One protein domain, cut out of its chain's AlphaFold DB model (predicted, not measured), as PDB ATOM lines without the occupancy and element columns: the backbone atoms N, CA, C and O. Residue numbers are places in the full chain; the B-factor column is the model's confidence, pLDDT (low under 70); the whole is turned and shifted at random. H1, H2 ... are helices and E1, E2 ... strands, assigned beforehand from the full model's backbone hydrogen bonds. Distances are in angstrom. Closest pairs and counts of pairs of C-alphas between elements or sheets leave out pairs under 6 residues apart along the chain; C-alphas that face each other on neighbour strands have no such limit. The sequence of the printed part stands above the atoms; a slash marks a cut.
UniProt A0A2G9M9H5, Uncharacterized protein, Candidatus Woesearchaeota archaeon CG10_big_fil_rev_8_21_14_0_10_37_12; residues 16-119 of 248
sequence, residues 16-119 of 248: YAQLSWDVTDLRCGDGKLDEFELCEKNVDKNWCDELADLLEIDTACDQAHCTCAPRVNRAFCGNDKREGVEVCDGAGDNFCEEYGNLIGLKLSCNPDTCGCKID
ATOM      1  N   TYR A  16     151.544 117.460  73.333       66.62
ATOM      2  CA  TYR A  16     150.659 118.603  73.118       66.62
ATOM      3  C   TYR A  16     150.340 119.264  74.457       66.62
ATOM      4  O   TYR A  16     150.176 118.578  75.467       66.62
ATOM      5  N   ALA A  17     150.263 120.592  74.488       73.31
ATOM      6  CA  ALA A  17     149.814 121.299  75.678       73.31
ATOM      7  C   ALA A  17     148.281 121.296  75.812       73.31
ATOM      8  O   ALA A  17     147.532 120.817  74.959       73.31
ATOM      9  N   GLN A  18     147.840 121.810  76.953       86.25
ATOM     10  CA  GLN A  18     146.448 121.916  77.375       86.25
ATOM     11  C   GLN A  18     145.682 123.001  76.586       86.25
ATOM     12  O   GLN A  18     144.456 122.944  76.506       86.25
ATOM     13  N   LEU A  19     146.420 123.933  75.970       86.69
ATOM     14  CA  LEU A  19     146.033 124.845  74.884       86.69
ATOM     15  C   LEU A  19     147.027 124.662  73.712       86.69
ATOM     16  O   LEU A  19     148.034 123.968  73.867       86.69
ATOM     17  N   SER A  20     146.774 125.263  72.543       86.31
ATOM     18  CA  SER A  20     147.700 125.167  71.397       86.31
ATOM     19  C   SER A  20     148.887 126.121  71.533       86.31
ATOM     20  O   SER A  20     148.690 127.302  71.818       86.31
ATOM     21  N   TRP A  21     150.100 125.641  71.244       86.56
ATOM     22  CA  TRP A  21     151.314 126.473  71.228       86.56
ATOM     23  C   TRP A  21     151.254 127.601  70.201       86.56
ATOM     24  O   TRP A  21     151.761 128.683  70.459       86.56
ATOM     25  N   ASP A  22     150.528 127.403  69.099       84.69
ATOM     26  CA  ASP A  22     150.287 128.437  68.082       84.69
ATOM     27  C   ASP A  22     149.505 129.656  68.624       84.69
ATOM     28  O   ASP A  22     149.336 130.640  67.911       84.69
ATOM     29  N   VAL A  23     149.008 129.575  69.866       87.50
ATOM     30  CA  VAL A  23     148.387 130.667  70.628       87.50
ATOM     31  C   VAL A  23     149.268 131.070  71.820       87.50
ATOM     32  O   VAL A  23     149.498 132.258  72.019       87.50
ATOM     33  N   THR A  24     149.782 130.108  72.604       88.31
ATOM     34  CA  THR A  24     150.542 130.407  73.839       88.31
ATOM     35  C   THR A  24     151.939 130.972  73.579       88.31
ATOM     36  O   THR A  24     152.416 131.811  74.339       88.31
ATOM     37  N   ASP A  25     152.602 130.557  72.499       88.56
ATOM     38  CA  ASP A  25     153.986 130.950  72.206       88.56
ATOM     39  C   ASP A  25     154.087 132.377  71.627       88.56
ATOM     40  O   ASP A  25     155.174 132.950  71.606       88.56
ATOM     41  N   LEU A  26     152.970 132.974  71.181       86.50
ATOM     42  CA  LEU A  26     152.948 134.280  70.501       86.50
ATOM     43  C   LEU A  26     153.334 135.465  71.403       86.50
ATOM     44  O   LEU A  26     153.833 136.474  70.902       86.50
ATOM     45  N   ARG A  27     153.114 135.359  72.721       83.44
ATOM     46  CA  ARG A  27     153.479 136.399  73.705       83.44
ATOM     47  C   ARG A  27     154.278 135.903  74.914       83.44
ATOM     48  O   ARG A  27     154.751 136.727  75.700       83.44
ATOM     49  N   CYS A  28     154.531 134.597  74.993       89.62
ATOM     50  CA  CYS A  28     155.316 133.993  76.060       89.62
ATOM     51  C   CYS A  28     156.687 134.671  76.250       89.62
ATOM     52  O   CYS A  28     157.456 134.844  75.300       89.62
ATOM     53  N   GLY A  29     157.022 135.025  77.492       88.56
ATOM     54  CA  GLY A  29     158.257 135.729  77.835       88.56
ATOM     55  C   GLY A  29     158.164 137.262  77.851       88.56
ATOM     56  O   GLY A  29     159.204 137.904  78.043       88.56
ATOM     57  N   ASP A  30     156.984 137.869  77.645       85.81
ATOM     58  CA  ASP A  30     156.816 139.335  77.656       85.81
ATOM     59  C   ASP A  30     156.666 139.977  79.056       85.81
ATOM     60  O   ASP A  30     156.633 141.207  79.182       85.81
ATOM     61  N   GLY A  31     156.646 139.167  80.119       90.00
ATOM     62  CA  GLY A  31     156.549 139.601  81.515       90.00
ATOM     63  C   GLY A  31     155.132 139.903  82.014       90.00
ATOM     64  O   GLY A  31     154.986 140.452  83.112       90.00
ATOM     65  N   LYS A  32     154.089 139.574  81.242       90.50
ATOM     66  CA  LYS A  32     152.677 139.590  81.661       90.50
ATOM     67  C   LYS A  32     152.103 138.168  81.635       90.50
ATOM     68  O   LYS A  32     152.644 137.307  80.966       90.50
ATOM     69  N   LEU A  33     151.034 137.942  82.397       91.81
ATOM     70  CA  LEU A  33     150.250 136.705  82.364       91.81
ATOM     71  C   LEU A  33     148.809 137.079  82.020       91.81
ATOM     72  O   LEU A  33     148.162 137.762  82.823       91.81
ATOM     73  N   ASP A  34     148.321 136.645  80.863       90.62
ATOM     74  CA  ASP A  34     146.924 136.810  80.438       90.62
ATOM     75  C   ASP A  34     146.181 135.477  80.233       90.62
ATOM     76  O   ASP A  34     146.679 134.406  80.577       90.62
ATOM     77  N   GLU A  35     144.923 135.537  79.790       90.94
ATOM     78  CA  GLU A  35     144.005 134.390  79.717       90.94
ATOM     79  C   GLU A  35     144.433 133.272  78.746       90.94
ATOM     80  O   GLU A  35     143.907 132.161  78.829       90.94
ATOM     81  N   PHE A  36     145.393 133.534  77.855       92.31
ATOM     82  CA  PHE A  36     145.938 132.543  76.920       92.31
ATOM     83  C   PHE A  36     147.213 131.853  77.433       92.31
ATOM     84  O   PHE A  36     147.691 130.912  76.803       92.31
ATOM     85  N   GLU A  37     147.749 132.273  78.580       92.38
ATOM     86  CA  GLU A  37     149.009 131.794  79.155       92.38
ATOM     87  C   GLU A  37     148.753 131.094  80.499       92.38
ATOM     88  O   GLU A  37     147.931 131.529  81.304       92.38
ATOM     89  N   LEU A  38     149.475 130.008  80.790       92.38
ATOM     90  CA  LEU A  38     149.349 129.281  82.065       92.38
ATOM     91  C   LEU A  38     150.433 129.644  83.074       92.38
ATOM     92  O   LEU A  38     150.269 129.432  84.273       92.38
ATOM     93  N   CYS A  39     151.551 130.188  82.617       94.31
ATOM     94  CA  CYS A  39     152.578 130.751  83.477       94.31
ATOM     95  C   CYS A  39     153.455 131.706  82.673       94.31
ATOM     96  O   CYS A  39     153.640 131.488  81.483       94.31
ATOM     97  N   GLU A  40     154.047 132.701  83.333       94.19
ATOM     98  CA  GLU A  40     155.015 133.593  82.697       94.19
ATOM     99  C   GLU A  40     156.313 133.684  83.510       94.19
ATOM    100  O   GLU A  40     156.359 133.584  84.741       94.19
ATOM    101  N   LYS A  41     157.412 133.891  82.794       88.44
ATOM    102  CA  LYS A  41     158.737 134.132  83.343       88.44
ATOM    103  C   LYS A  41     158.796 135.422  84.178       88.44
ATOM    104  O   LYS A  41     158.563 136.530  83.708       88.44
ATOM    105  N   ASN A  42     159.256 135.290  85.422       86.44
ATOM    106  CA  ASN A  42     159.336 136.365  86.426       86.44
ATOM    107  C   ASN A  42     157.977 136.917  86.916       86.44
ATOM    108  O   ASN A  42     157.967 137.937  87.606       86.44
ATOM    109  N   VAL A  43     156.855 136.255  86.616       92.62
ATOM    110  CA  VAL A  43     155.555 136.556  87.230       92.62
ATOM    111  C   VAL A  43     155.328 135.574  88.382       92.62
ATOM    112  O   VAL A  43     155.385 134.364  88.195       92.62
ATOM    113  N   ASP A  44     155.089 136.090  89.595       88.75
ATOM    114  CA  ASP A  44     154.897 135.260  90.803       88.75
ATOM    115  C   ASP A  44     153.613 134.410  90.751       88.75
ATOM    116  O   ASP A  44     153.481 133.426  91.479       88.75
ATOM    117  N   LYS A  45     152.652 134.798  89.903       89.50
ATOM    118  CA  LYS A  45     151.442 134.026  89.630       89.50
ATOM    119  C   LYS A  45     151.664 133.083  88.445       89.50
ATOM    120  O   LYS A  45     152.177 133.482  87.406       89.50
ATOM    121  N   ASN A  46     151.160 131.865  88.586       92.69
ATOM    122  CA  ASN A  46     150.895 130.942  87.492       92.69
ATOM    123  C   ASN A  46     149.469 130.368  87.656       92.69
ATOM    124  O   ASN A  46     148.764 130.769  88.581       92.69
ATOM    125  N   TRP A  47     149.060 129.486  86.750       94.06
ATOM    126  CA  TRP A  47     147.817 128.703  86.784       94.06
ATOM    127  C   TRP A  47     148.087 127.180  86.785       94.06
ATOM    128  O   TRP A  47     147.164 126.371  86.694       94.06
ATOM    129  N   CYS A  48     149.359 126.773  86.828       93.50
ATOM    130  CA  CYS A  48     149.779 125.375  86.836       93.50
ATOM    131  C   CYS A  48     149.529 124.700  88.190       93.50
ATOM    132  O   CYS A  48     149.246 123.505  88.214       93.50
ATOM    133  N   ASP A  49     149.574 125.449  89.296       92.56
ATOM    134  CA  ASP A  49     149.197 124.948  90.622       92.56
ATOM    135  C   ASP A  49     147.684 124.631  90.685       92.56
ATOM    136  O   ASP A  49     147.295 123.543  91.107       92.56
ATOM    137  N   GLU A  50     146.812 125.507  90.168       94.31
ATOM    138  CA  GLU A  50     145.370 125.230  90.071       94.31
ATOM    139  C   GLU A  50     145.043 124.102  89.072       94.31
ATOM    140  O   GLU A  50     144.129 123.308  89.303       94.31
ATOM    141  N   LEU A  51     145.801 123.986  87.975       91.88
ATOM    142  CA  LEU A  51     145.674 122.878  87.022       91.88
ATOM    143  C   LEU A  51     146.185 121.541  87.596       91.88
ATOM    144  O   LEU A  51     145.654 120.485  87.252       91.88
ATOM    145  N   ALA A  52     147.190 121.574  88.475       91.94
ATOM    146  CA  ALA A  52     147.692 120.410  89.205       91.94
ATOM    147  C   ALA A  52     146.622 119.843  90.152       91.94
ATOM    148  O   ALA A  52     146.334 118.643  90.103       91.94
ATOM    149  N   ASP A  53     145.979 120.717  90.936       92.81
ATOM    150  CA  ASP A  53     144.837 120.366  91.791       92.81
ATOM    151  C   ASP A  53     143.659 119.812  90.962       92.81
ATOM    152  O   ASP A  53     143.065 118.802  91.341       92.81
ATOM    153  N   LEU A  54     143.348 120.417  89.806       92.19
ATOM    154  CA  LEU A  54     142.247 119.994  88.924       92.19
ATOM    155  C   LEU A  54     142.462 118.608  88.288       92.19
ATOM    156  O   LEU A  54     141.506 117.859  88.092       92.19
ATOM    157  N   LEU A  55     143.704 118.263  87.937       90.25
ATOM    158  CA  LEU A  55     144.033 117.003  87.257       90.25
ATOM    159  C   LEU A  55     144.496 115.880  88.206       90.25
ATOM    160  O   LEU A  55     144.635 114.738  87.751       90.25
ATOM    161  N   GLU A  56     144.693 116.180  89.495       91.69
ATOM    162  CA  GLU A  56     145.296 115.318  90.527       91.69
ATOM    163  C   GLU A  56     146.749 114.879  90.210       91.69
ATOM    164  O   GLU A  56     147.135 113.731  90.454       91.69
ATOM    165  N   ILE A  57     147.575 115.779  89.655       89.38
ATOM    166  CA  ILE A  57     148.980 115.504  89.286       89.38
ATOM    167  C   ILE A  57     149.931 116.655  89.636       89.38
ATOM    168  O   ILE A  57     149.567 117.816  89.518       89.38
ATOM    169  N   ASP A  58     151.190 116.347  89.969       91.00
ATOM    170  CA  ASP A  58     152.243 117.368  90.059       91.00
ATOM    171  C   ASP A  58     152.473 118.013  88.675       91.00
ATOM    172  O   ASP A  58     152.774 117.306  87.706       91.00
ATOM    173  N   THR A  59     152.403 119.346  88.581       91.62
ATOM    174  CA  THR A  59     152.818 120.094  87.381       91.62
ATOM    175  C   THR A  59     153.843 121.188  87.707       91.62
ATOM    176  O   THR A  59     154.158 121.454  88.867       91.62
ATOM    177  N   ALA A  60     154.433 121.784  86.673       92.81
ATOM    178  CA  ALA A  60     155.376 122.888  86.752       92.81
ATOM    179  C   ALA A  60     155.286 123.763  85.492       92.81
ATOM    180  O   ALA A  60     155.039 123.271  84.390       92.81
ATOM    181  N   CYS A  61     155.551 125.058  85.651       92.62
ATOM    182  CA  CYS A  61     155.621 126.015  84.551       92.62
ATOM    183  C   CYS A  61     156.718 125.671  83.525       92.62
ATOM    184  O   CYS A  61     157.895 125.566  83.886       92.62
ATOM    185  N   ASP A  62     156.357 125.587  82.243       91.19
ATOM    186  CA  ASP A  62     157.301 125.602  81.127       91.19
ATOM    187  C   ASP A  62     157.428 127.012  80.532       91.19
ATOM    188  O   ASP A  62     156.698 127.398  79.621       91.19
ATOM    189  N   GLN A  63     158.422 127.759  81.017       89.31
ATOM    190  CA  GLN A  63     158.751 129.123  80.576       89.31
ATOM    191  C   GLN A  63     159.249 129.231  79.119       89.31
ATOM    192  O   GLN A  63     159.626 130.322  78.700       89.31
ATOM    193  N   ALA A  64     159.325 128.130  78.359       88.19
ATOM    194  CA  ALA A  64     159.610 128.168  76.923       88.19
ATOM    195  C   ALA A  64     158.343 128.280  76.052       88.19
ATOM    196  O   ALA A  64     158.453 128.708  74.909       88.19
ATOM    197  N   HIS A  65     157.179 127.897  76.591       88.81
ATOM    198  CA  HIS A  65     155.894 127.822  75.878       88.81
ATOM    199  C   HIS A  65     154.712 128.362  76.707       88.81
ATOM    200  O   HIS A  65     153.557 128.198  76.327       88.81
ATOM    201  N   CYS A  66     154.976 128.900  77.903       92.25
ATOM    202  CA  CYS A  66     154.000 129.453  78.848       92.25
ATOM    203  C   CYS A  66     152.816 128.512  79.150       92.25
ATOM    204  O   CYS A  66     151.679 128.926  79.375       92.25
ATOM    205  N   THR A  67     153.112 127.209  79.180       92.00
ATOM    206  CA  THR A  67     152.179 126.099  79.436       92.00
ATOM    207  C   THR A  67     152.674 125.241  80.606       92.00
ATOM    208  O   THR A  67     153.763 125.467  81.131       92.00
ATOM    209  N   CYS A  68     151.889 124.256  81.053       91.75
ATOM    210  CA  CYS A  68     152.242 123.427  82.209       91.75
ATOM    211  C   CYS A  68     152.779 122.056  81.776       91.75
ATOM    212  O   CYS A  68     152.166 121.350  80.969       91.75
ATOM    213  N   ALA A  69     153.918 121.657  82.338       91.12
ATOM    214  CA  ALA A  69     154.503 120.331  82.189       91.12
ATOM    215  C   ALA A  69     154.256 119.483  83.456       91.12
ATOM    216  O   ALA A  69     154.280 120.039  84.547       91.12
ATOM    217  N   PRO A  70     154.094 118.150  83.370       88.69
ATOM    218  CA  PRO A  70     154.072 117.351  82.152       88.69
ATOM    219  C   PRO A  70     152.816 117.621  81.308       88.69
ATOM    220  O   PRO A  70     151.775 118.025  81.810       88.69
ATOM    221  N   ARG A  71     152.954 117.430  79.995       84.31
ATOM    222  CA  ARG A  71     151.949 117.755  78.969       84.31
ATOM    223  C   ARG A  71     151.541 116.500  78.189       84.31
ATOM    224  O   ARG A  71     152.206 115.465  78.291       84.31
ATOM    225  N   VAL A  72     150.434 116.578  77.457       84.00
ATOM    226  CA  VAL A  72     149.685 115.426  76.937       84.00
ATOM    227  C   VAL A  72     150.490 114.604  75.935       84.00
ATOM    228  O   VAL A  72     150.935 115.101  74.903       84.00
ATOM    229  N   ASN A  73     150.640 113.308  76.214       80.44
ATOM    230  CA  ASN A  73     151.256 112.359  75.295       80.44
ATOM    231  C   ASN A  73     150.173 111.688  74.440       80.44
ATOM    232  O   ASN A  73     149.465 110.797  74.909       80.44
ATOM    233  N   ARG A  74     150.113 112.052  73.153       77.00
ATOM    234  CA  ARG A  74     149.117 111.559  72.181       77.00
ATOM    235  C   ARG A  74     149.101 110.031  71.975       77.00
ATOM    236  O   ARG A  74     148.235 109.522  71.278       77.00
ATOM    237  N   ALA A  75     150.040 109.281  72.559       80.44
ATOM    238  CA  ALA A  75     150.005 107.817  72.578       80.44
ATOM    239  C   ALA A  75     148.901 107.215  73.478       80.44
ATOM    240  O   ALA A  75     148.625 106.023  73.336       80.44
ATOM    241  N   PHE A  76     148.309 108.001  74.387       79.88
ATOM    242  CA  PHE A  76     147.213 107.579  75.274       79.88
ATOM    243  C   PHE A  76     145.855 108.151  74.834       79.88
ATOM    244  O   PHE A  76     144.851 107.445  74.881       79.88
ATOM    245  N   CYS A  77     145.859 109.368  74.290       86.12
ATOM    246  CA  CYS A  77     144.681 110.056  73.769       86.12
ATOM    247  C   CYS A  77     143.829 109.233  72.778       86.12
ATOM    248  O   CYS A  77     144.355 108.536  71.905       86.12
ATOM    249  N   GLY A  78     142.504 109.378  72.865       84.50
ATOM    250  CA  GLY A  78     141.521 108.705  72.017       84.50
ATOM    251  C   GLY A  78     141.095 107.329  72.535       84.50
ATOM    252  O   GLY A  78     140.763 106.459  71.725       84.50
ATOM    253  N   ASN A  79     141.136 107.096  73.854       84.75
ATOM    254  CA  ASN A  79     140.843 105.802  74.488       84.75
ATOM    255  C   ASN A  79     139.602 105.807  75.421       84.75
ATOM    256  O   ASN A  79     139.324 104.811  76.107       84.75
ATOM    257  N   ASP A  80     138.832 106.902  75.382       86.69
ATOM    258  CA  ASP A  80     137.671 107.246  76.218       86.69
ATOM    259  C   ASP A  80     137.963 107.202  77.735       86.69
ATOM    260  O   ASP A  80     137.084 106.890  78.543       86.69
ATOM    261  N   LYS A  81     139.213 107.474  78.140       84.50
ATOM    262  CA  LYS A  81     139.659 107.532  79.542       84.50
ATOM    263  C   LYS A  81     140.784 108.551  79.707       84.50
ATOM    264  O   LYS A  81     141.881 108.323  79.220       84.50
ATOM    265  N   ARG A  82     140.533 109.592  80.506       87.12
ATOM    266  CA  ARG A  82     141.543 110.565  80.939       87.12
ATOM    267  C   ARG A  82     142.663 109.880  81.733       87.12
ATOM    268  O   ARG A  82     142.423 109.402  82.844       87.12
ATOM    269  N   GLU A  83     143.888 109.894  81.219       85.12
ATOM    270  CA  GLU A  83     145.067 109.320  81.875       85.12
ATOM    271  C   GLU A  83     146.121 110.397  82.220       85.12
ATOM    272  O   GLU A  83     146.945 110.825  81.409       85.12
ATOM    273  N   GLY A  84     146.124 110.825  83.489       84.12
ATOM    274  CA  GLY A  84     147.135 111.716  84.070       84.12
ATOM    275  C   GLY A  84     147.028 113.174  83.615       84.12
ATOM    276  O   GLY A  84     146.313 113.962  84.222       84.12
ATOM    277  N   VAL A  85     147.786 113.528  82.574       87.56
ATOM    278  CA  VAL A  85     147.978 114.907  82.064       87.56
ATOM    279  C   VAL A  85     146.884 115.389  81.114       87.56
ATOM    280  O   VAL A  85     146.852 116.563  80.751       87.56
ATOM    281  N   GLU A  86     146.028 114.479  80.667       90.12
ATOM    282  CA  GLU A  86     144.919 114.773  79.764       90.12
ATOM    283  C   GLU A  86     143.865 115.622  80.481       90.12
ATOM    284  O   GLU A  86     143.465 115.316  81.606       90.12
ATOM    285  N   VAL A  87     143.404 116.688  79.823       91.50
ATOM    286  CA  VAL A  87     142.324 117.544  80.348       91.50
ATOM    287  C   VAL A  87     140.958 116.987  79.936       91.50
ATOM    288  O   VAL A  87     139.963 117.174  80.631       91.50
ATOM    289  N   CYS A  88     140.913 116.244  78.829       92.12
ATOM    290  CA  CYS A  88     139.772 115.440  78.415       92.12
ATOM    291  C   CYS A  88     140.227 114.260  77.548       92.12
ATOM    292  O   CYS A  88     141.251 114.366  76.880       92.12
ATOM    293  N   ASP A  89     139.442 113.184  77.476       88.00
ATOM    294  CA  ASP A  89     139.598 112.171  76.422       88.00
ATOM    295  C   ASP A  89     138.235 111.651  75.941       88.00
ATOM    296  O   ASP A  89     137.520 110.974  76.679       88.00
ATOM    297  N   GLY A  90     137.885 111.962  74.688       80.38
ATOM    298  CA  GLY A  90     136.720 111.407  73.993       80.38
ATOM    299  C   GLY A  90     135.396 111.563  74.752       80.38
ATOM    300  O   GLY A  90     134.889 112.672  74.927       80.38
ATOM    301  N   ALA A  91     134.816 110.430  75.152       80.81
ATOM    302  CA  ALA A  91     133.600 110.321  75.959       80.81
ATOM    303  C   ALA A  91     133.856 110.056  77.463       80.81
ATOM    304  O   ALA A  91     132.909 109.738  78.191       80.81
ATOM    305  N   GLY A  92     135.110 110.145  77.915       82.50
ATOM    306  CA  GLY A  92     135.510 110.060  79.320       82.50
ATOM    307  C   GLY A  92     135.338 111.381  80.081       82.50
ATOM    308  O   GLY A  92     134.561 112.254  79.688       82.50
ATOM    309  N   ASP A  93     136.072 111.530  81.186       87.50
ATOM    310  CA  ASP A  93     136.093 112.773  81.964       87.50
ATOM    311  C   ASP A  93     136.628 113.944  81.120       87.50
ATOM    312  O   ASP A  93     137.543 113.782  80.309       87.50
ATOM    313  N   ASN A  94     136.050 115.132  81.309       92.38
ATOM    314  CA  ASN A  94     136.365 116.337  80.544       92.38
ATOM    315  C   ASN A  94     136.356 117.562  81.465       92.38
ATOM    316  O   ASN A  94     135.294 118.074  81.816       92.38
ATOM    317  N   PHE A  95     137.545 118.050  81.803       94.38
ATOM    318  CA  PHE A  95     137.754 119.207  82.668       94.38
ATOM    319  C   PHE A  95     137.884 120.529  81.902       94.38
ATOM    320  O   PHE A  95     138.100 121.560  82.530       94.38
ATOM    321  N   CYS A  96     137.718 120.553  80.570       94.25
ATOM    322  CA  CYS A  96     137.890 121.784  79.787       94.25
ATOM    323  C   CYS A  96     136.947 122.920  80.215       94.25
ATOM    324  O   CYS A  96     137.354 124.074  80.174       94.25
ATOM    325  N   GLU A  97     135.720 122.625  80.661       94.94
ATOM    326  CA  GLU A  97     134.817 123.664  81.180       94.94
ATOM    327  C   GLU A  97     135.347 124.265  82.494       94.94
ATOM    328  O   GLU A  97     135.381 125.482  82.648       94.94
ATOM    329  N   GLU A  98     135.817 123.440  83.430       95.12
ATOM    330  CA  GLU A  98     136.337 123.894  84.726       95.12
ATOM    331  C   GLU A  98     137.680 124.627  84.576       95.12
ATOM    332  O   GLU A  98     137.844 125.736  85.076       95.12
ATOM    333  N   TYR A  99     138.587 124.077  83.766       93.44
ATOM    334  CA  TYR A  99     139.852 124.694  83.361       93.44
ATOM    335  C   TYR A  99     139.650 126.031  82.626       93.44
ATOM    336  O   TYR A  99     140.326 127.012  82.930       93.44
ATOM    337  N   GLY A 100     138.673 126.110  81.717       93.38
ATOM    338  CA  GLY A 100     138.308 127.358  81.043       93.38
ATOM    339  C   GLY A 100     137.813 128.429  82.018       93.38
ATOM    340  O   GLY A 100     138.223 129.584  81.932       93.38
ATOM    341  N   ASN A 101     137.014 128.035  83.017       93.38
ATOM    342  CA  ASN A 101     136.568 128.931  84.089       93.38
ATOM    343  C   ASN A 101     137.711 129.418  85.007       93.38
ATOM    344  O   ASN A 101     137.561 130.485  85.600       93.38
ATOM    345  N   LEU A 102     138.835 128.691  85.124       91.25
ATOM    346  CA  LEU A 102     140.022 129.176  85.846       91.25
ATOM    347  C   LEU A 102     140.685 130.343  85.101       91.25
ATOM    348  O   LEU A 102     140.907 131.396  85.696       91.25
ATOM    349  N   ILE A 103     140.970 130.168  83.806       91.44
ATOM    350  CA  ILE A 103     141.732 131.143  83.004       91.44
ATOM    351  C   ILE A 103     140.868 132.246  82.368       91.44
ATOM    352  O   ILE A 103     141.395 133.282  81.981       91.44
ATOM    353  N   GLY A 104     139.545 132.062  82.307       92.25
ATOM    354  CA  GLY A 104     138.587 133.038  81.768       92.25
ATOM    355  C   GLY A 104     138.156 132.804  80.313       92.25
ATOM    356  O   GLY A 104     137.443 133.640  79.760       92.25
ATOM    357  N   LEU A 105     138.542 131.680  79.703       92.94
ATOM    358  CA  LEU A 105     138.203 131.313  78.323       92.94
ATOM    359  C   LEU A 105     137.073 130.281  78.271       92.94
ATOM    360  O   LEU A 105     137.066 129.318  79.040       92.94
ATOM    361  N   LYS A 106     136.170 130.376  77.287       95.25
ATOM    362  CA  LYS A 106     135.313 129.235  76.958       95.25
ATOM    363  C   LYS A 106     136.134 128.191  76.208       95.25
ATOM    364  O   LYS A 106     136.592 128.424  75.087       95.25
ATOM    365  N   LEU A 107     136.274 127.016  76.809       94.44
ATOM    366  CA  LEU A 107     136.989 125.888  76.224       94.44
ATOM    367  C   LEU A 107     136.065 124.684  76.034       94.44
ATOM    368  O   LEU A 107     135.114 124.477  76.789       94.44
ATOM    369  N   SER A 108     136.390 123.833  75.063       93.88
ATOM    370  CA  SER A 108     135.801 122.497  74.949       93.88
ATOM    371  C   SER A 108     136.850 121.453  74.557       93.88
ATOM    372  O   SER A 108     137.986 121.784  74.219       93.88
ATOM    373  N   CYS A 109     136.498 120.170  74.658       92.00
ATOM    374  CA  CYS A 109     137.448 119.082  74.439       92.00
ATOM    375  C   CYS A 109     137.943 119.009  72.984       92.00
ATOM    376  O   CYS A 109     137.150 119.122  72.040       92.00
ATOM    377  N   ASN A 110     139.243 118.762  72.805       89.81
ATOM    378  CA  ASN A 110     139.829 118.394  71.521       89.81
ATOM    379  C   ASN A 110     140.271 116.912  71.531       89.81
ATOM    380  O   ASN A 110     141.371 116.610  71.994       89.81
ATOM    381  N   PRO A 111     139.462 115.973  71.001       85.06
ATOM    382  CA  PRO A 111     139.764 114.540  71.055       85.06
ATOM    383  C   PRO A 111     140.941 114.113  70.160       85.06
ATOM    384  O   PRO A 111     141.375 112.970  70.243       85.06
ATOM    385  N   ASP A 112     141.474 114.998  69.308       84.50
ATOM    386  CA  ASP A 112     142.694 114.724  68.541       84.50
ATOM    387  C   ASP A 112     143.979 114.963  69.351       84.50
ATOM    388  O   ASP A 112     145.029 114.431  68.976       84.50
ATOM    389  N   THR A 113     143.922 115.754  70.432       87.50
ATOM    390  CA  THR A 113     145.087 116.126  71.265       87.50
ATOM    391  C   THR A 113     144.927 115.819  72.755       87.50
ATOM    392  O   THR A 113     145.936 115.798  73.452       87.50
ATOM    393  N   CYS A 114     143.700 115.602  73.243       90.62
ATOM    394  CA  CYS A 114     143.335 115.399  74.655       90.62
ATOM    395  C   CYS A 114     143.727 116.554  75.604       90.62
ATOM    396  O   CYS A 114     143.749 116.431  76.833       90.62
ATOM    397  N   GLY A 115     143.979 117.718  75.003       90.38
ATOM    398  CA  GLY A 115     143.864 119.030  75.626       90.38
ATOM    399  C   GLY A 115     142.563 119.716  75.201       90.38
ATOM    400  O   GLY A 115     141.660 119.103  74.621       90.38
ATOM    401  N   CYS A 116     142.475 121.016  75.452       91.75
ATOM    402  CA  CYS A 116     141.290 121.803  75.149       91.75
ATOM    403  C   CYS A 116     141.503 122.690  73.921       91.75
ATOM    404  O   CYS A 116     142.604 123.165  73.647       91.75
ATOM    405  N   LYS A 117     140.420 122.940  73.184       91.44
ATOM    406  CA  LYS A 117     140.354 123.992  72.164       91.44
ATOM    407  C   LYS A 117     139.590 125.191  72.717       91.44
ATOM    408  O   LYS A 117     138.691 125.031  73.543       91.44
ATOM    409  N   ILE A 118     139.935 126.370  72.218       92.88
ATOM    410  CA  ILE A 118     139.235 127.619  72.512       92.88
ATOM    411  C   ILE A 118     137.974 127.661  71.637       92.88
ATOM    412  O   ILE A 118     138.047 127.458  70.426       92.88
ATOM    413  N   ASP A 119     136.816 127.857  72.267       90.88
ATOM    414  CA  ASP A 119     135.506 127.945  71.603       90.88
ATOM    415  C   ASP A 119     135.145 129.393  71.213       90.88
ATOM    416  O   ASP A 119     134.279 129.603  70.360       90.88
TER     417      ASP A 119
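This is residues 16 to 119 of the 248 residues of an uncharacterized protein of Candidatus Woesearchaeota archaeon CG10_big_fil_rev_8_21_14_0_10_37_12 (UniProt A0A2G9M9H5). With little regular structure, two small units, each a helix with a strand hairpin, H3 with E3-E4 and H2 with E1-E2, sit among long loops. The 104 printed residues hold H1, H2, E1, E2, H3, E3, E4 in order; the class is mixed, with 34 residues in named elements, and both sheets are antiparallel. The whole is compact, radius of gyration of the C-alphas 12.6 A, spanning 38 by 27 by 23 A.

E3 is residues 107 to 110; E4, 115 to 118, ends at C-alpha (139.235, 127.619, 72.512). H3 is 96 to 103, 10.6 A; H2 48 to 55, 10.2 A; E1 60 to 62; E2 67 to 69. H1, 21 to 24, begins at C-alpha (151.314, 126.473, 71.228).

Within hydrogen-bond range are N 108 and O 117, 3.0 A, in hairpin E3-E4, and N 60 and O 69, 2.8 A, in hairpin E1-E2. H2 and H3 only just touch, with 3 pairs of C-alphas within 8 A, closest Leu 51 and Tyr 99, 7.1 A. In H2 and H3 every O i to N i+4 pair is within range; H1 is too short for one.

The printed part has no cut. Links H1 to H2 and E2 to H3 are long. Residue 16 is under pLDDT 70.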